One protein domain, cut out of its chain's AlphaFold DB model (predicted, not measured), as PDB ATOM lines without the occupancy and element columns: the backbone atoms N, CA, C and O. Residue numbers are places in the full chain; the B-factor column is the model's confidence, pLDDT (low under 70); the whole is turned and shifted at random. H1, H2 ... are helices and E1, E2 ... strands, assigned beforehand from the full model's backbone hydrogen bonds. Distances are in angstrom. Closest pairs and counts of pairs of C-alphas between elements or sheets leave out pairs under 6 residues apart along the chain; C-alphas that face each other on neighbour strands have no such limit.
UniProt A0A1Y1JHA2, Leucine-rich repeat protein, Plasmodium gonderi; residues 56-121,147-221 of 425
ATOM      1  N   TYR A  56     116.167  97.997 155.014       90.69
ATOM      2  CA  TYR A  56     116.932  99.220 155.228       90.69
ATOM      3  C   TYR A  56     115.971 100.380 155.441       90.69
ATOM      4  O   TYR A  56     115.014 100.547 154.693       90.69
ATOM      5  N   ILE A  57     116.225 101.190 156.466       85.94
ATOM      6  CA  ILE A  57     115.460 102.409 156.731       85.94
ATOM      7  C   ILE A  57     116.305 103.588 156.269       85.94
ATOM      8  O   ILE A  57     117.318 103.916 156.893       85.94
ATOM      9  N   GLU A  58     115.874 104.247 155.201       82.31
ATOM     10  CA  GLU A  58     116.475 105.497 154.764       82.31
ATOM     11  C   GLU A  58     115.855 106.648 155.552       82.31
ATOM     12  O   GLU A  58     114.649 106.906 155.511       82.31
ATOM     13  N   ARG A  59     116.692 107.354 156.313       63.06
ATOM     14  CA  ARG A  59     116.268 108.577 156.989       63.06
ATOM     15  C   ARG A  59     116.359 109.727 155.999       63.06
ATOM     16  O   ARG A  59     117.453 110.094 155.572       63.06
ATOM     17  N   THR A  60     115.230 110.344 155.685       52.03
ATOM     18  CA  THR A  60     115.218 111.647 155.028       52.03
ATOM     19  C   THR A  60     115.794 112.676 156.006       52.03
ATOM     20  O   THR A  60     115.208 113.011 157.029       52.03
ATOM     21  N   VAL A  61     117.001 113.171 155.714       43.41
ATOM     22  CA  VAL A  61     117.695 114.203 156.520       43.41
ATOM     23  C   VAL A  61     117.034 115.586 156.360       43.41
ATOM     24  O   VAL A  61     117.403 116.546 157.028       43.41
ATOM     25  N   LYS A  62     116.022 115.716 155.492       44.94
ATOM     26  CA  LYS A  62     115.245 116.952 155.378       44.94
ATOM     27  C   LYS A  62     114.311 117.058 156.577       44.94
ATOM     28  O   LYS A  62     113.335 116.324 156.669       44.94
ATOM     29  N   GLU A  63     114.611 118.015 157.451       44.28
ATOM     30  CA  GLU A  63     114.016 118.291 158.771       44.28
ATOM     31  C   GLU A  63     112.479 118.485 158.819       44.28
ATOM     32  O   GLU A  63     111.944 118.873 159.853       44.28
ATOM     33  N   CYS A  64     111.738 118.223 157.740       43.25
ATOM     34  CA  CYS A  64     110.289 118.423 157.647       43.25
ATOM     35  C   CYS A  64     109.547 117.363 156.813       43.25
ATOM     36  O   CYS A  64     108.355 117.549 156.576       43.25
ATOM     37  N   ASP A  65     110.193 116.282 156.356       54.25
ATOM     38  CA  ASP A  65     109.494 115.258 155.569       54.25
ATOM     39  C   ASP A  65     108.906 114.172 156.497       54.25
ATOM     40  O   ASP A  65     109.665 113.470 157.167       54.25
ATOM     41  N   PRO A  66     107.571 114.018 156.604       62.84
ATOM     42  CA  PRO A  66     106.947 113.092 157.557       62.84
ATOM     43  C   PRO A  66     106.996 111.621 157.105       62.84
ATOM     44  O   PRO A  66     106.383 110.759 157.746       62.84
ATOM     45  N   TYR A  67     107.664 111.334 155.987       74.31
ATOM     46  CA  TYR A  67     107.744 110.010 155.386       74.31
ATOM     47  C   TYR A  67     108.999 109.286 155.853       74.31
ATOM     48  O   TYR A  67     110.101 109.834 155.840       74.31
ATOM     49  N   VAL A  68     108.825 108.022 156.226       84.25
ATOM     50  CA  VAL A  68     109.942 107.104 156.442       84.25
ATOM     51  C   VAL A  68     110.024 106.206 155.221       84.25
ATOM     52  O   VAL A  68     109.046 105.521 154.912       84.25
ATOM     53  N   HIS A  69     111.165 106.230 154.532       88.69
ATOM     54  CA  HIS A  69     111.411 105.365 153.387       88.69
ATOM     55  C   HIS A  69     112.053 104.059 153.858       88.69
ATOM     56  O   HIS A  69     113.047 104.065 154.589       88.69
ATOM     57  N   VAL A  70     111.452 102.938 153.472       93.25
ATOM     58  CA  VAL A  70     111.916 101.600 153.843       93.25
ATOM     59  C   VAL A  70     112.171 100.795 152.578       93.25
ATOM     60  O   VAL A  70     111.322 100.734 151.698       93.25
ATOM     61  N   ILE A  71     113.322 100.145 152.486       95.88
ATOM     62  CA  ILE A  71     113.689  99.320 151.336       95.88
ATOM     63  C   ILE A  71     113.634  97.858 151.756       95.88
ATOM     64  O   ILE A  71     114.355  97.452 152.670       95.88
ATOM     65  N   LEU A  72     112.807  97.073 151.064       97.38
ATOM     66  CA  LEU A  72     112.876  95.618 151.074       97.38
ATOM     67  C   LEU A  72     113.868  95.180 149.994       97.38
ATOM     68  O   LEU A  72     113.608  95.305 148.798       97.38
ATOM     69  N   ASN A  73     115.028  94.708 150.433       96.69
ATOM     70  CA  ASN A  73     116.214  94.564 149.612       96.69
ATOM     71  C   ASN A  73     116.535  93.096 149.299       96.69
ATOM     72  O   ASN A  73     116.970  92.334 150.161       96.69
ATOM     73  N   PHE A  74     116.409  92.749 148.023       96.88
ATOM     74  CA  PHE A  74     116.825  91.482 147.422       96.88
ATOM     75  C   PHE A  74     117.911  91.673 146.354       96.88
ATOM     76  O   PHE A  74     118.095  90.839 145.463       96.88
ATOM     77  N   LYS A  75     118.646  92.783 146.426       95.44
ATOM     78  CA  LYS A  75     119.712  93.142 145.496       95.44
ATOM     79  C   LYS A  75     120.919  92.219 145.610       95.44
ATOM     80  O   LYS A  75     121.338  91.870 146.712       95.44
ATOM     81  N   LYS A  76     121.562  91.919 144.473       95.44
ATOM     82  CA  LYS A  76     122.833  91.157 144.408       95.44
ATOM     83  C   LYS A  76     122.765  89.768 145.061       95.44
ATOM     84  O   LYS A  76     123.790  89.236 145.488       95.44
ATOM     85  N   LEU A  77     121.583  89.155 145.095       95.19
ATOM     86  CA  LEU A  77     121.383  87.809 145.640       95.19
ATOM     87  C   LEU A  77     121.599  86.700 144.600       95.19
ATOM     88  O   LEU A  77     121.501  85.524 144.933       95.19
ATOM     89  N   LYS A  78     121.946  87.071 143.359       96.06
ATOM     90  CA  LYS A  78     122.160  86.153 142.229       96.06
ATOM     91  C   LYS A  78     120.910  85.340 141.870       96.06
ATOM     92  O   LYS A  78     121.020  84.223 141.371       96.06
ATOM     93  N   LEU A  79     119.732  85.910 142.105       96.81
ATOM     94  CA  LEU A  79     118.456  85.299 141.738       96.81
ATOM     95  C   LEU A  79     118.313  85.299 140.219       96.81
ATOM     96  O   LEU A  79     118.642  86.290 139.578       96.81
ATOM     97  N   ASN A  80     117.841  84.210 139.631       96.62
ATOM     98  CA  ASN A  80     117.746  84.068 138.173       96.62
ATOM     99  C   ASN A  80     116.342  83.686 137.689       96.62
ATOM    100  O   ASN A  80     116.056  83.785 136.499       96.62
ATOM    101  N   SER A  81     115.459  83.297 138.605       97.12
ATOM    102  CA  SER A  81     114.073  82.937 138.313       97.12
ATOM    103  C   SER A  81     113.152  83.216 139.500       97.12
ATOM    104  O   SER A  81     113.604  83.357 140.644       97.12
ATOM    105  N   GLU A  82     111.848  83.266 139.255       96.75
ATOM    106  CA  GLU A  82     110.846  83.415 140.313       96.75
ATOM    107  C   GLU A  82     110.868  82.252 141.309       96.75
ATOM    108  O   GLU A  82     110.635  82.460 142.500       96.75
ATOM    109  N   GLU A  83     111.212  81.040 140.864       97.75
ATOM    110  CA  GLU A  83     111.412  79.880 141.735       97.75
ATOM    111  C   GLU A  83     112.600  80.099 142.671       97.75
ATOM    112  O   GLU A  83     112.467  79.870 143.874       97.75
ATOM    113  N   SER A  84     113.726  80.603 142.148       97.44
ATOM    114  CA  SER A  84     114.902  80.933 142.966       97.44
ATOM    115  C   SER A  84     114.584  82.021 143.998       97.44
ATOM    116  O   SER A  84     114.985  81.915 145.157       97.44
ATOM    117  N   PHE A  85     113.786  83.028 143.620       98.31
ATOM    118  CA  PHE A  85     113.292  84.049 144.544       98.31
ATOM    119  C   PHE A  85     112.378  83.437 145.609       98.31
ATOM    120  O   PHE A  85     112.570  83.670 146.799       98.31
ATOM    121  N   SER A  86     111.414  82.613 145.196       98.31
ATOM    122  CA  SER A  86     110.476  81.939 146.093       98.31
ATOM    123  C   SER A  86     111.190  81.051 147.109       98.31
ATOM    124  O   SER A  86     110.854  81.069 148.293       98.31
ATOM    125  N   GLN A  87     112.202  80.304 146.664       97.94
ATOM    126  CA  GLN A  87     113.049  79.493 147.527       97.94
ATOM    127  C   GLN A  87     113.836  80.360 148.512       97.94
ATOM    128  O   GLN A  87     113.756  80.110 149.712       97.94
ATOM    129  N   MET A  88     114.506  81.415 148.039       97.50
ATOM    130  CA  MET A  88     115.268  82.324 148.898       97.50
ATOM    131  C   MET A  88     114.385  82.976 149.970       97.50
ATOM    132  O   MET A  88     114.782  83.011 151.137       97.50
ATOM    133  N   VAL A  89     113.171  83.421 149.615       97.81
ATOM    134  CA  VAL A  89     112.214  83.982 150.582       97.81
ATOM    135  C   VAL A  89     111.812  82.935 151.618       97.81
ATOM    136  O   VAL A  89     111.812  83.243 152.805       97.81
ATOM    137  N   ARG A  90     111.503  81.698 151.204       97.31
ATOM    138  CA  ARG A  90     111.133  80.620 152.140       97.31
ATOM    139  C   ARG A  90     112.271  80.269 153.095       97.31
ATOM    140  O   ARG A  90     112.039  80.161 154.292       97.31
ATOM    141  N   GLU A  91     113.487  80.125 152.578       96.81
ATOM    142  CA  GLU A  91     114.673  79.758 153.365       96.81
ATOM    143  C   GLU A  91     115.096  80.851 154.355       96.81
ATOM    144  O   GLU A  91     115.686  80.547 155.386       96.81
ATOM    145  N   ASN A  92     114.783  82.117 154.065       96.75
ATOM    146  CA  ASN A  92     115.138  83.260 154.911       96.75
ATOM    147  C   ASN A  92     113.924  83.897 155.600       96.75
ATOM    148  O   ASN A  92     114.050  84.987 156.153       96.75
ATOM    149  N   CYS A  93     112.758  83.245 155.576       95.94
ATOM    150  CA  CYS A  93     111.491  83.852 155.985       95.94
ATOM    151  C   CYS A  93     111.526  84.359 157.432       95.94
ATOM    152  O   CYS A  93     111.246  85.530 157.671       95.94
ATOM    153  N   GLU A  94     111.957  83.516 158.377       95.44
ATOM    154  CA  GLU A  94     112.075  83.891 159.795       95.44
ATOM    155  C   GLU A  94     112.977  85.112 159.976       95.44
ATOM    156  O   GLU A  94     112.597  86.088 160.611       95.44
ATOM    157  N   ARG A  95     114.129  85.119 159.305       95.19
ATOM    158  CA  ARG A  95     115.075  86.233 159.362       95.19
ATOM    159  C   ARG A  95     114.518  87.523 158.752       95.19
ATOM    160  O   ARG A  95     114.786  88.601 159.272       95.19
ATOM    161  N   ILE A  96     113.782  87.435 157.643       95.50
ATOM    162  CA  ILE A  96     113.135  88.603 157.029       95.50
ATOM    163  C   ILE A  96     112.077  89.171 157.981       95.50
ATOM    164  O   ILE A  96     111.973  90.388 158.114       95.50
ATOM    165  N   LEU A  97     111.311  88.307 158.653       95.38
ATOM    166  CA  LEU A  97     110.305  88.718 159.631       95.38
ATOM    167  C   LEU A  97     110.937  89.322 160.895       95.38
ATOM    168  O   LEU A  97     110.434  90.329 161.388       95.38
ATOM    169  N   ASP A  98     112.071  88.796 161.361       94.56
ATOM    170  CA  ASP A  98     112.840  89.389 162.461       94.56
ATOM    171  C   ASP A  98     113.378  90.779 162.082       94.56
ATOM    172  O   ASP A  98     113.267  91.739 162.848       94.56
ATOM    173  N   ASP A  99     113.951  90.923 160.882       94.25
ATOM    174  CA  ASP A  99     114.384  92.222 160.353       94.25
ATOM    175  C   ASP A  99     113.192  93.194 160.257       94.25
ATOM    176  O   ASP A  99     113.337  94.387 160.542       94.25
ATOM    177  N   LEU A 100     112.009  92.687 159.891       93.38
ATOM    178  CA  LEU A 100     110.783  93.470 159.753       93.38
ATOM    179  C   LEU A 100     110.333  93.999 161.108       93.38
ATOM    180  O   LEU A 100     110.130  95.203 161.246       93.38
ATOM    181  N   GLU A 101     110.245  93.132 162.115       92.69
ATOM    182  CA  GLU A 101     109.883  93.513 163.481       92.69
ATOM    183  C   GLU A 101     110.862  94.549 164.052       92.69
ATOM    184  O   GLU A 101     110.447  95.582 164.590       92.69
ATOM    185  N   ASN A 102     112.167  94.335 163.857       91.62
ATOM    186  CA  ASN A 102     113.197  95.290 164.264       91.62
ATOM    187  C   ASN A 102     113.026  96.650 163.571       91.62
ATOM    188  O   ASN A 102     113.153  97.700 164.216       91.62
ATOM    189  N   ALA A 103     112.701  96.653 162.275       90.00
ATOM    190  CA  ALA A 103     112.416  97.873 161.537       90.00
ATOM    191  C   ALA A 103     111.161  98.580 162.076       90.00
ATOM    192  O   ALA A 103     111.196  99.792 162.299       90.00
ATOM    193  N   GLU A 104     110.081  97.849 162.375       89.62
ATOM    194  CA  GLU A 104     108.871  98.435 162.959       89.62
ATOM    195  C   GLU A 104     109.151  99.101 164.313       89.62
ATOM    196  O   GLU A 104     108.705 100.227 164.560       89.62
ATOM    197  N   ILE A 105     109.917  98.437 165.184       87.62
ATOM    198  CA  ILE A 105     110.341  98.980 166.483       87.62
ATOM    199  C   ILE A 105     111.161 100.259 166.277       87.62
ATOM    200  O   ILE A 105     110.906 101.281 166.930       87.62
ATOM    201  N   GLY A 106     112.105 100.240 165.331       85.06
ATOM    202  CA  GLY A 106     112.911 101.401 164.958       85.06
ATOM    203  C   GLY A 106     112.058 102.591 164.510       85.06
ATOM    204  O   GLY A 106     112.247 103.710 164.995       85.06
ATOM    205  N   ILE A 107     111.065 102.356 163.651       83.25
ATOM    206  CA  ILE A 107     110.163 103.394 163.131       83.25
ATOM    207  C   ILE A 107     109.262 103.964 164.234       83.25
ATOM    208  O   ILE A 107     109.077 105.184 164.315       83.25
ATOM    209  N   ARG A 108     108.735 103.121 165.133       82.00
ATOM    210  CA  ARG A 108     107.946 103.575 166.297       82.00
ATOM    211  C   ARG A 108     108.781 104.464 167.224       82.00
ATOM    212  O   ARG A 108     108.295 105.501 167.686       82.00
ATOM    213  N   SER A 109     110.050 104.113 167.443       79.06
ATOM    214  CA  SER A 109     110.992 104.920 168.230       79.06
ATOM    215  C   SER A 109     111.266 106.284 167.584       79.06
ATOM    216  O   SER A 109     111.149 107.317 168.249       79.06
ATOM    217  N   ILE A 110     111.531 106.318 166.271       75.44
ATOM    218  CA  ILE A 110     111.711 107.565 165.504       75.44
ATOM    219  C   ILE A 110     110.476 108.461 165.636       75.44
ATOM    220  O   ILE A 110     110.594 109.629 166.007       75.44
ATOM    221  N   SER A 111     109.290 107.899 165.411       72.56
ATOM    222  CA  SER A 111     108.020 108.635 165.463       72.56
ATOM    223  C   SER A 111     107.773 109.238 166.852       72.56
ATOM    224  O   SER A 111     107.395 110.403 166.979       72.56
ATOM    225  N   THR A 112     108.083 108.484 167.911       72.19
ATOM    226  CA  THR A 112     107.980 108.952 169.302       72.19
ATOM    227  C   THR A 112     108.955 110.098 169.594       72.19
ATOM    228  O   THR A 112     108.601 111.060 170.278       72.19
ATOM    229  N   ASN A 113     110.185 110.026 169.077       70.62
ATOM    230  CA  ASN A 113     111.198 111.063 169.279       70.62
ATOM    231  C   ASN A 113     110.858 112.358 168.531       70.62
ATOM    232  O   ASN A 113     110.975 113.436 169.114       70.62
ATOM    233  N   ILE A 114     110.367 112.258 167.289       70.00
ATOM    234  CA  ILE A 114     109.859 113.407 166.523       70.00
ATOM    235  C   ILE A 114     108.711 114.073 167.290       70.00
ATOM    236  O   ILE A 114     108.715 115.288 167.490       70.00
ATOM    237  N   TRP A 115     107.766 113.282 167.807       67.19
ATOM    238  CA  TRP A 115     106.645 113.802 168.589       67.19
ATOM    239  C   TRP A 115     107.094 114.530 169.865       67.19
ATOM    240  O   TRP A 115     106.605 115.626 170.163       67.19
ATOM    241  N   LYS A 116     108.068 113.973 170.597       70.69
ATOM    242  CA  LYS A 116     108.674 114.636 171.764       70.69
ATOM    243  C   LYS A 116     109.343 115.958 171.376       70.69
ATOM    244  O   LYS A 116     109.103 116.966 172.038       70.69
ATOM    245  N   ALA A 117     110.126 115.982 170.296       68.38
ATOM    246  CA  ALA A 117     110.813 117.186 169.825       68.38
ATOM    247  C   ALA A 117     109.829 118.308 169.438       68.38
ATOM    248  O   ALA A 117     109.974 119.445 169.900       68.38
ATOM    249  N   LEU A 118     108.777 117.977 168.680       68.00
ATOM    250  CA  LEU A 118     107.722 118.918 168.283       68.00
ATOM    251  C   LEU A 118     106.929 119.444 169.492       68.00
ATOM    252  O   LEU A 118     106.622 120.636 169.581       68.00
ATOM    253  N   SER A 119     106.643 118.577 170.467       66.69
ATOM    254  CA  SER A 119     105.959 118.959 171.710       66.69
ATOM    255  C   SER A 119     106.811 119.907 172.567       66.69
ATOM    256  O   SER A 119     106.302 120.884 173.122       66.69
ATOM    257  N   CYS A 120     108.128 119.683 172.631       65.38
ATOM    258  CA  CYS A 120     109.065 120.569 173.324       65.38
ATOM    259  C   CYS A 120     109.210 121.943 172.644       65.38
ATOM    260  O   CYS A 120     109.322 122.948 173.349       65.38
ATOM    261  N   GLN A 121     109.175 122.019 171.307       60.62
ATOM    262  CA  GLN A 121     109.171 123.297 170.578       60.62
ATOM    263  C   GLN A 121     107.890 124.108 170.834       60.62
ATOM    264  O   GLN A 121     107.975 125.302 171.128       60.62
ATOM    265  N   GLU A 147      96.878 111.075 164.141       38.31
ATOM    266  CA  GLU A 147      96.524 109.658 163.916       38.31
ATOM    267  C   GLU A 147      97.157 109.087 162.639       38.31
ATOM    268  O   GLU A 147      97.141 107.875 162.406       38.31
ATOM    269  N   LYS A 148      97.773 109.931 161.803       44.12
ATOM    270  CA  LYS A 148      98.586 109.438 160.700       44.12
ATOM    271  C   LYS A 148      99.846 108.819 161.283       44.12
ATOM    272  O   LYS A 148     100.777 109.535 161.652       44.12
ATOM    273  N   LYS A 149      99.878 107.477 161.302       46.19
ATOM    274  CA  LYS A 149     101.094 106.691 161.036       46.19
ATOM    275  C   LYS A 149     102.023 107.588 160.212       46.19
ATOM    276  O   LYS A 149     101.584 108.041 159.151       46.19
ATOM    277  N   SER A 150     103.239 107.877 160.688       52.00
ATOM    278  CA  SER A 150     104.334 108.346 159.824       52.00
ATOM    279  C   SER A 150     104.140 107.652 158.483       52.00
ATOM    280  O   SER A 150     103.950 106.434 158.503       52.00
ATOM    281  N   ILE A 151     103.959 108.385 157.380       73.69
ATOM    282  CA  ILE A 151     103.463 107.755 156.150       73.69
ATOM    283  C   ILE A 151     104.631 106.929 155.620       73.69
ATOM    284  O   ILE A 151     105.521 107.437 154.946       73.69
ATOM    285  N   ILE A 152     104.693 105.676 156.058       85.31
ATOM    286  CA  ILE A 152     105.724 104.740 155.660       85.31
ATOM    287  C   ILE A 152     105.472 104.478 154.191       85.31
ATOM    288  O   ILE A 152     104.383 104.038 153.822       85.31
ATOM    289  N   VAL A 153     106.474 104.767 153.382       90.88
ATOM    290  CA  VAL A 153     106.525 104.406 151.971       90.88
ATOM    291  C   VAL A 153     107.669 103.433 151.796       90.88
ATOM    292  O   VAL A 153     108.655 103.489 152.536       90.88
ATOM    293  N   TRP A 154     107.536 102.525 150.838       94.69
ATOM    294  CA  TRP A 154     108.571 101.523 150.649       94.69
ATOM    295  C   TRP A 154     108.909 101.242 149.194       94.69
ATOM    296  O   TRP A 154     108.136 101.544 148.275       94.69
ATOM    297  N   GLU A 155     110.103 100.682 149.027       97.06
ATOM    298  CA  GLU A 155     110.691 100.230 147.773       97.06
ATOM    299  C   GLU A 155     110.933  98.721 147.821       97.06
ATOM    300  O   GLU A 155     111.433  98.188 148.815       97.06
ATOM    301  N   LEU A 156     110.618  98.047 146.716       98.44
ATOM    302  CA  LEU A 156     111.068  96.688 146.444       98.44
ATOM    303  C   LEU A 156     112.311  96.739 145.547       98.44
ATOM    304  O   LEU A 156     112.190  97.038 144.353       98.44
ATOM    305  N   ASP A 157     113.484  96.425 146.103       98.44
ATOM    306  CA  ASP A 157     114.750  96.399 145.362       98.44
ATOM    307  C   ASP A 157     115.139  94.966 144.979       98.44
ATOM    308  O   ASP A 157     115.538  94.155 145.810       98.44
ATOM    309  N   LEU A 158     115.029  94.663 143.690       98.31
ATOM    310  CA  LEU A 158     115.408  93.403 143.045       98.31
ATOM    311  C   LEU A 158     116.558  93.613 142.042       98.31
ATOM    312  O   LEU A 158     116.793  92.776 141.164       98.31
ATOM    313  N   SER A 159     117.274  94.734 142.143       97.94
ATOM    314  CA  SER A 159     118.327  95.107 141.201       97.94
ATOM    315  C   SER A 159     119.567  94.206 141.292       97.94
ATOM    316  O   SER A 159     119.826  93.564 142.312       97.94
ATOM    317  N   TYR A 160     120.389  94.174 140.237       97.88
ATOM    318  CA  TYR A 160     121.635  93.383 140.191       97.88
ATOM    319  C   TYR A 160     121.425  91.879 140.449       97.88
ATOM    320  O   TYR A 160     122.214  91.239 141.151       97.88
ATOM    321  N   ASN A 161     120.350  91.322 139.908       97.94
ATOM    322  CA  ASN A 161     120.131  89.882 139.836       97.94
ATOM    323  C   ASN A 161     120.246  89.438 138.361       97.94
ATOM    324  O   ASN A 161     120.816  90.147 137.535       97.94
ATOM    325  N   PHE A 162     119.768  88.245 138.025       97.94
ATOM    326  CA  PHE A 162     119.894  87.626 136.704       97.94
ATOM    327  C   PHE A 162     118.537  87.196 136.131       97.94
ATOM    328  O   PHE A 162     118.476  86.262 135.335       97.94
ATOM    329  N   PHE A 163     117.437  87.835 136.547       97.81
ATOM    330  CA  PHE A 163     116.115  87.516 136.006       97.81
ATOM    331  C   PHE A 163     116.083  87.783 134.497       97.81
ATOM    332  O   PHE A 163     116.420  88.885 134.067       97.81
ATOM    333  N   THR A 164     115.658  86.795 133.708       94.56
ATOM    334  CA  THR A 164     115.455  86.926 132.251       94.56
ATOM    335  C   THR A 164     114.003  87.215 131.879       94.56
ATOM    336  O   THR A 164     113.734  87.913 130.900       94.56
ATOM    337  N   ASN A 165     113.079  86.713 132.699       92.00
ATOM    338  CA  ASN A 165     111.646  86.979 132.684       92.00
ATOM    339  C   ASN A 165     111.168  87.143 134.130       92.00
ATOM    340  O   ASN A 165     111.735  86.536 135.042       92.00
ATOM    341  N   LEU A 166     110.146  87.971 134.336       93.94
ATOM    342  CA  LEU A 166     109.623  88.255 135.667       93.94
ATOM    343  C   LEU A 166     108.158  88.700 135.619       93.94
ATOM    344  O   LEU A 166     107.766  89.528 134.799       93.94
ATOM    345  N   SER A 167     107.371  88.217 136.564       94.81
ATOM    346  CA  SER A 167     106.029  88.653 136.903       94.81
ATOM    347  C   SER A 167     106.071  89.323 138.271       94.81
ATOM    348  O   SER A 167     106.309  88.681 139.298       94.81
ATOM    349  N   ILE A 168     105.794  90.627 138.301       96.19
ATOM    350  CA  ILE A 168     105.622  91.384 139.547       96.19
ATOM    351  C   ILE A 168     104.527  90.743 140.397       96.19
ATOM    352  O   ILE A 168     104.658  90.656 141.616       96.19
ATOM    353  N   ASP A 169     103.479  90.224 139.757       94.06
ATOM    354  CA  ASP A 169     102.378  89.571 140.453       94.06
ATOM    355  C   ASP A 169     102.840  88.329 141.228       94.06
ATOM    356  O   ASP A 169     102.403  88.116 142.359       94.06
ATOM    357  N   ASN A 170     103.759  87.535 140.673       96.50
ATOM    358  CA  ASN A 170     104.273  86.342 141.349       96.50
ATOM    359  C   ASN A 170     105.223  86.704 142.493       96.50
ATOM    360  O   ASN A 170     105.134  86.122 143.575       96.50
ATOM    361  N   ILE A 171     106.069  87.718 142.298       98.19
ATOM    362  CA  ILE A 171     106.934  88.255 143.352       98.19
ATOM    363  C   ILE A 171     106.103  88.761 144.537       98.19
ATOM    364  O   ILE A 171     106.333  88.353 145.678       98.19
ATOM    365  N   LEU A 172     105.097  89.600 144.277       97.69
ATOM    366  CA  LEU A 172     104.202  90.113 145.314       97.69
ATOM    367  C   LEU A 172     103.410  88.985 145.976       97.69
ATOM    368  O   LEU A 172     103.282  88.969 147.198       97.69
ATOM    369  N   PHE A 173     102.926  88.010 145.202       97.56
ATOM    370  CA  PHE A 173     102.233  86.844 145.740       97.56
ATOM    371  C   PHE A 173     103.110  86.063 146.724       97.56
ATOM    372  O   PHE A 173     102.653  85.765 147.824       97.56
ATOM    373  N   VAL A 174     104.371  85.780 146.381       98.31
ATOM    374  CA  VAL A 174     105.318  85.099 147.280       98.31
ATOM    375  C   VAL A 174     105.508  85.887 148.577       98.31
ATOM    376  O   VAL A 174     105.447  85.301 149.660       98.31
ATOM    377  N   LEU A 175     105.698  87.205 148.497       98.31
ATOM    378  CA  LEU A 175     105.875  88.052 149.681       98.31
ATOM    379  C   LEU A 175     104.613  88.112 150.560       98.31
ATOM    380  O   LEU A 175     104.718  88.090 151.787       98.31
ATOM    381  N   ILE A 176     103.422  88.130 149.953       97.06
ATOM    382  CA  ILE A 176     102.130  88.080 150.659       97.06
ATOM    383  C   ILE A 176     101.930  86.718 151.338       97.06
ATOM    384  O   ILE A 176     101.573  86.662 152.513       97.06
ATOM    385  N   GLN A 177     102.192  85.611 150.633       97.12
ATOM    386  CA  GLN A 177     102.054  84.253 151.178       97.12
ATOM    387  C   GLN A 177     102.956  84.022 152.398       97.12
ATOM    388  O   GLN A 177     102.554  83.355 153.348       97.12
ATOM    389  N   ASN A 178     104.146  84.625 152.403       96.81
ATOM    390  CA  ASN A 178     105.090  84.551 153.519       96.81
ATOM    391  C   ASN A 178     104.860  85.638 154.585       96.81
ATOM    392  O   ASN A 178     105.697  85.825 155.460       96.81
ATOM    393  N   LYS A 179     103.725  86.352 154.537       96.19
ATOM    394  CA  LYS A 179     103.316  87.397 155.496       96.19
ATOM    395  C   LYS A 179     104.263  88.603 155.596       96.19
ATOM    396  O   LYS A 179     104.071  89.430 156.485       96.19
ATOM    397  N   ILE A 180     105.216  88.744 154.674       96.25
ATOM    398  CA  ILE A 180     106.144  89.885 154.606       96.25
ATOM    399  C   ILE A 180     105.383  91.144 154.182       96.25
ATOM    400  O   ILE A 180     105.556  92.201 154.781       96.25
ATOM    401  N   ILE A 181     104.504  91.013 153.181       95.75
ATOM    402  CA  ILE A 181     103.549  92.053 152.781       95.75
ATOM    403  C   ILE A 181     102.199  91.728 153.409       95.75
ATOM    404  O   ILE A 181     101.593  90.700 153.104       95.75
ATOM    405  N   ASN A 182     101.699  92.620 154.258       90.94
ATOM    406  CA  ASN A 182     100.338  92.550 154.785       90.94
ATOM    407  C   ASN A 182      99.826  93.943 155.196       90.94
ATOM    408  O   ASN A 182     100.602  94.891 155.315       90.94
ATOM    409  N   GLU A 183      98.514  94.078 155.419       86.06
ATOM    410  CA  GLU A 183      97.875  95.377 155.691       86.06
ATOM    411  C   GLU A 183      98.373  96.069 156.971       86.06
ATOM    412  O   GLU A 183      98.348  97.302 157.067       86.06
ATOM    413  N   MET A 184      98.834  95.277 157.942       84.19
ATOM    414  CA  MET A 184      99.282  95.748 159.252       84.19
ATOM    415  C   MET A 184     100.778  96.071 159.285       84.19
ATOM    416  O   MET A 184     101.185  96.901 160.095       84.19
ATOM    417  N   SER A 185     101.563  95.460 158.396       87.00
ATOM    418  CA  SER A 185     103.010  95.644 158.298       87.00
ATOM    419  C   SER A 185     103.402  97.006 157.734       87.00
ATOM    420  O   SER A 185     102.635  97.673 157.031       87.00
ATOM    421  N   ILE A 186     104.657  97.381 157.973       89.12
ATOM    422  CA  ILE A 186     105.289  98.530 157.310       89.12
ATOM    423  C   ILE A 186     105.396  98.354 155.781       89.12
ATOM    424  O   ILE A 186     105.405  99.348 155.058       89.12
ATOM    425  N   PHE A 187     105.368  97.111 155.283       92.44
ATOM    426  CA  PHE A 187     105.278  96.762 153.860       92.44
ATOM    427  C   PHE A 187     103.833  96.507 153.417       92.44
ATOM    428  O   PHE A 187     103.507  95.500 152.789       92.44
ATOM    429  N   ASN A 188     102.936  97.439 153.722       92.00
ATOM    430  CA  ASN A 188     101.598  97.427 153.145       92.00
ATOM    431  C   ASN A 188     101.692  97.698 151.634       92.00
ATOM    432  O   ASN A 188     102.281  98.698 151.226       92.00
ATOM    433  N   LEU A 189     101.093  96.847 150.797       92.56
ATOM    434  CA  LEU A 189     101.147  96.987 149.336       92.56
ATOM    435  C   LEU A 189     100.653  98.356 148.844       92.56
ATOM    436  O   LEU A 189     101.210  98.911 147.901       92.56
ATOM    437  N   ASN A 190      99.664  98.944 149.527       90.81
ATOM    438  CA  ASN A 190      99.163 100.278 149.205       90.81
ATOM    439  C   ASN A 190     100.201 101.376 149.446       90.81
ATOM    440  O   ASN A 190      99.985 102.487 149.000       90.81
ATOM    441  N   ASN A 191     101.317 101.105 150.112       92.12
ATOM    442  CA  ASN A 191     102.386 102.070 150.356       92.12
ATOM    443  C   ASN A 191     103.640 101.808 149.502       92.12
ATOM    444  O   ASN A 191     104.662 102.469 149.703       92.12
ATOM    445  N   LEU A 192     103.583 100.850 148.569       95.62
ATOM    446  CA  LEU A 192     104.672 100.577 147.633       95.62
ATOM    447  C   LEU A 192     104.790 101.737 146.644       95.62
ATOM    448  O   LEU A 192     103.858 101.996 145.886       95.62
ATOM    449  N   THR A 193     105.936 102.415 146.646       96.44
ATOM    450  CA  THR A 193     106.180 103.607 145.813       96.44
ATOM    451  C   THR A 193     107.192 103.379 144.703       96.44
ATOM    452  O   THR A 193     107.096 104.029 143.658       96.44
ATOM    453  N   THR A 194     108.103 102.421 144.883       98.12
ATOM    454  CA  THR A 194     109.158 102.122 143.914       98.12
ATOM    455  C   THR A 194     109.309 100.616 143.728       98.12
ATOM    456  O   THR A 194     109.389  99.865 144.698       98.12
ATOM    457  N   ILE A 195     109.399 100.181 142.471       98.69
ATOM    458  CA  ILE A 195     109.896  98.848 142.108       98.69
ATOM    459  C   ILE A 195     111.187  99.031 141.321       98.69
ATOM    460  O   ILE A 195     111.208  99.721 140.294       98.69
ATOM    461  N   ASN A 196     112.253  98.391 141.791       98.69
ATOM    462  CA  ASN A 196     113.580  98.504 141.218       98.69
ATOM    463  C   ASN A 196     114.089  97.162 140.691       98.69
ATOM    464  O   ASN A 196     114.395  96.242 141.440       98.69
ATOM    465  N   LEU A 197     114.178  97.071 139.367       98.50
ATOM    466  CA  LEU A 197     114.612  95.910 138.592       98.50
ATOM    467  C   LEU A 197     115.828  96.217 137.720       98.50
ATOM    468  O   LEU A 197     116.096  95.516 136.740       98.50
ATOM    469  N   GLN A 198     116.575  97.266 138.056       98.12
ATOM    470  CA  GLN A 198     117.738  97.650 137.271       98.12
ATOM    471  C   GLN A 198     118.805  96.554 137.264       98.12
ATOM    472  O   GLN A 198     118.992  95.863 138.268       98.12
ATOM    473  N   LYS A 199     119.572  96.455 136.175       98.12
ATOM    474  CA  LYS A 199     120.720  95.537 136.079       98.12
ATOM    475  C   LYS A 199     120.323  94.082 136.325       98.12
ATOM    476  O   LYS A 199     120.938  93.394 137.133       98.12
ATOM    477  N   ASN A 200     119.263  93.657 135.652       98.19
ATOM    478  CA  ASN A 200     118.922  92.251 135.470       98.19
ATOM    479  C   ASN A 200     119.224  91.860 134.011       98.19
ATOM    480  O   ASN A 200     119.958  92.562 133.319       98.19
ATOM    481  N   MET A 201     118.675  90.740 133.543       97.31
ATOM    482  CA  MET A 201     118.787  90.279 132.155       97.31
ATOM    483  C   MET A 201     117.407  90.224 131.488       97.31
ATOM    484  O   MET A 201     117.165  89.378 130.628       97.31
ATOM    485  N   LEU A 202     116.469  91.077 131.926       97.00
ATOM    486  CA  LEU A 202     115.074  91.002 131.497       97.00
ATOM    487  C   LEU A 202     114.988  91.239 129.992       97.00
ATOM    488  O   LEU A 202     115.411  92.288 129.523       97.00
ATOM    489  N   THR A 203     114.419  90.292 129.253       94.12
ATOM    490  CA  THR A 203     114.206  90.414 127.796       94.12
ATOM    491  C   THR A 203     112.804  90.924 127.455       94.12
ATOM    492  O   THR A 203     112.557  91.464 126.374       94.12
ATOM    493  N   THR A 204     111.881  90.798 128.407       91.81
ATOM    494  CA  THR A 204     110.480  91.205 128.308       91.81
ATOM    495  C   THR A 204     110.135  92.195 129.413       91.81
ATOM    496  O   THR A 204     110.709  92.155 130.504       91.81
ATOM    497  N   PHE A 205     109.195  93.103 129.144       93.81
ATOM    498  CA  PHE A 205     108.638  93.939 130.203       93.81
ATOM    499  C   PHE A 205     107.933  93.053 131.247       93.81
ATOM    500  O   PHE A 205     107.134  92.198 130.848       93.81
ATOM    501  N   PRO A 206     108.184  93.247 132.556       93.69
ATOM    502  CA  PRO A 206     107.608  92.392 133.585       93.69
ATOM    503  C   PRO A 206     106.081  92.395 133.592       93.69
ATOM    504  O   PRO A 206     105.446  93.451 133.539       93.69
ATOM    505  N   HIS A 207     105.480  91.216 133.725       88.62
ATOM    506  CA  HIS A 207     104.028  91.107 133.837       88.62
ATOM    507  C   HIS A 207     103.540  91.739 135.154       88.62
ATOM    508  O   HIS A 207     104.067  91.443 136.227       88.62
ATOM    509  N   CYS A 208     102.537  92.618 135.073       88.00
ATOM    510  CA  CYS A 208     101.981  93.342 136.217       88.00
ATOM    511  C   CYS A 208     100.518  93.711 135.937       88.00
ATOM    512  O   CYS A 208     100.238  94.791 135.410       88.00
ATOM    513  N   SER A 209      99.585  92.809 136.247       84.50
ATOM    514  CA  SER A 209      98.149  93.020 135.991       84.50
ATOM    515  C   SER A 209      97.232  92.565 137.127       84.50
ATOM    516  O   SER A 209      96.130  93.096 137.262       84.50
ATOM    517  N   LYS A 210      97.670  91.622 137.970       88.06
ATOM    518  CA  LYS A 210      96.841  91.067 139.052       88.06
ATOM    519  C   LYS A 210      96.657  92.050 140.202       88.06
ATOM    520  O   LYS A 210      95.565  92.136 140.762       88.06
ATOM    521  N   TYR A 211      97.716  92.766 140.580       90.88
ATOM    522  CA  TYR A 211      97.666  93.742 141.666       90.88
ATOM    523  C   TYR A 211      97.577  95.169 141.133       90.88
ATOM    524  O   TYR A 211      98.313  95.568 140.233       90.88
ATOM    525  N   LYS A 212      96.697  95.964 141.746       93.31
ATOM    526  CA  LYS A 212      96.587  97.394 141.470       93.31
ATOM    527  C   LYS A 212      97.502  98.181 142.403       93.31
ATOM    528  O   LYS A 212      97.183  98.395 143.571       93.31
ATOM    529  N   LEU A 213      98.634  98.633 141.881       95.06
ATOM    530  CA  LEU A 213      99.677  99.350 142.607       95.06
ATOM    531  C   LEU A 213      99.349 100.847 142.670       95.06
ATOM    532  O   LEU A 213      99.951 101.678 141.993       95.06
ATOM    533  N   MET A 214      98.344 101.188 143.482       92.00
ATOM    534  CA  MET A 214      97.755 102.534 143.538       92.00
ATOM    535  C   MET A 214      98.754 103.641 143.869       92.00
ATOM    536  O   MET A 214      98.550 104.762 143.424       92.00
ATOM    537  N   ASN A 215      99.813 103.358 144.623       93.94
ATOM    538  CA  ASN A 215     100.790 104.369 145.031       93.94
ATOM    539  C   ASN A 215     102.176 104.153 144.411       93.94
ATOM    540  O   ASN A 215     103.115 104.836 144.811       93.94
ATOM    541  N   LEU A 216     102.306 103.267 143.414       97.06
ATOM    542  CA  LEU A 216     103.560 103.112 142.680       97.06
ATOM    543  C   LEU A 216     103.828 104.384 141.872       97.06
ATOM    544  O   LEU A 216     103.053 104.744 140.988       97.06
ATOM    545  N   LEU A 217     104.939 105.052 142.172       97.38
ATOM    546  CA  LEU A 217     105.355 106.295 141.529       97.38
ATOM    547  C   LEU A 217     106.502 106.063 140.551       97.38
ATOM    548  O   LEU A 217     106.531 106.709 139.499       97.38
ATOM    549  N   HIS A 218     107.421 105.153 140.885       98.38
ATOM    550  CA  HIS A 218     108.645 104.904 140.132       98.38
ATOM    551  C   HIS A 218     108.763 103.436 139.720       98.38
ATOM    552  O   HIS A 218     108.713 102.535 140.559       98.38
ATOM    553  N   PHE A 219     109.000 103.205 138.428       98.25
ATOM    554  CA  PHE A 219     109.324 101.883 137.903       98.25
ATOM    555  C   PHE A 219     110.693 101.916 137.216       98.25
ATOM    556  O   PHE A 219     110.886 102.551 136.175       98.25
ATOM    557  N   CYS A 220     111.666 101.262 137.847       98.69
ATOM    558  CA  CYS A 220     113.075 101.304 137.487       98.69
ATOM    559  C   CYS A 220     113.500 100.015 136.764       98.69
ATOM    560  O   CYS A 220     113.685  98.989 137.407       98.69
ATOM    561  N   LEU A 221     113.694 100.071 135.443       98.38
ATOM    562  CA  LEU A 221     113.979  98.921 134.563       98.38
ATOM    563  C   LEU A 221     115.254  99.113 133.720       98.38
ATOM    564  O   LEU A 221     115.452  98.449 132.702       98.38
TER     565      LEU A 221
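AT A GLANCE: This is residues 56 to 121 and 147 to 221 of the 425 residues of the protein "Leucine-rich repeat protein" of Plasmodium gonderi (UniProt A0A1Y1JHA2). The long helix H2 runs along E1 and E2 over one face of a twisted five-stranded sheet, and its residues 115 to 121 stick out free. H1 and H3 lie side by side, off the sheet. The printed part has 141 residues with three named helices and five named strands, in the order E1 E2 H1 H2 E3 H3 E4 E5; the class is mixed, helices and strands. The mixed sheet runs E1 E2 E3 E4 E5. The whole is compact, radius of gyration of the C-alphas 16.1 A, but elongated, spanning 54 by 29 by 26 A.

IN THESE COORDINATES: E1, residues 56 to 58, begins at C-alpha (116.932, 99.220, 155.228). E2 is residues 67 to 73, 18.5 A long; H1 is 82 to 91, 14.1 A; H2 is 93 to 121, 42.1 A. E3 is 151 to 157, 19.3 A; H3 is 168 to 177, 14.1 A; E4 is 192 to 196, 11.2 A. E5, 218 to 220, ends at C-alpha (113.075, 101.304, 137.487).

HOW THE PARTS SIT: E1 and E2 form an antiparallel hairpin, N 58 to O 69 2.9 A. The other neighbours are parallel: E2 and E3, N 155 to O 70 2.9 A; E3 and E4, N 193 to O 154 2.9 A; E4 and E5, N 220 to O 195 2.9 A. E3, H3, E4 is a strand-helix-strand unit, parallel neighbours joined through a helix, with a right-handed crossover. H2 is on one face, two layers of helix and sheet; its closest C-alphas to E1 are Ala 103 and Ile 57, 7.3 A. H1 and H3 touch, closest C-alphas Ser 86 and Val 174, 6.2 A, at a shallow tilt of 21 degrees, the same way. In H1, H2 and H3 every O i to N i+4 pair is within hydrogen-bond range.

THE WHOLE: The farthest C-alphas, Cys 120 and Thr 203, are 54.9 A apart. Residues 122 to 146 are not printed; C-alphas 121 and 147 are 19.8 A apart. The links H3 to E4 and E4 to E5 are long. pLDDT is under 70 at residues 59 to 66, 115, 117 to 121 and 147 to 150.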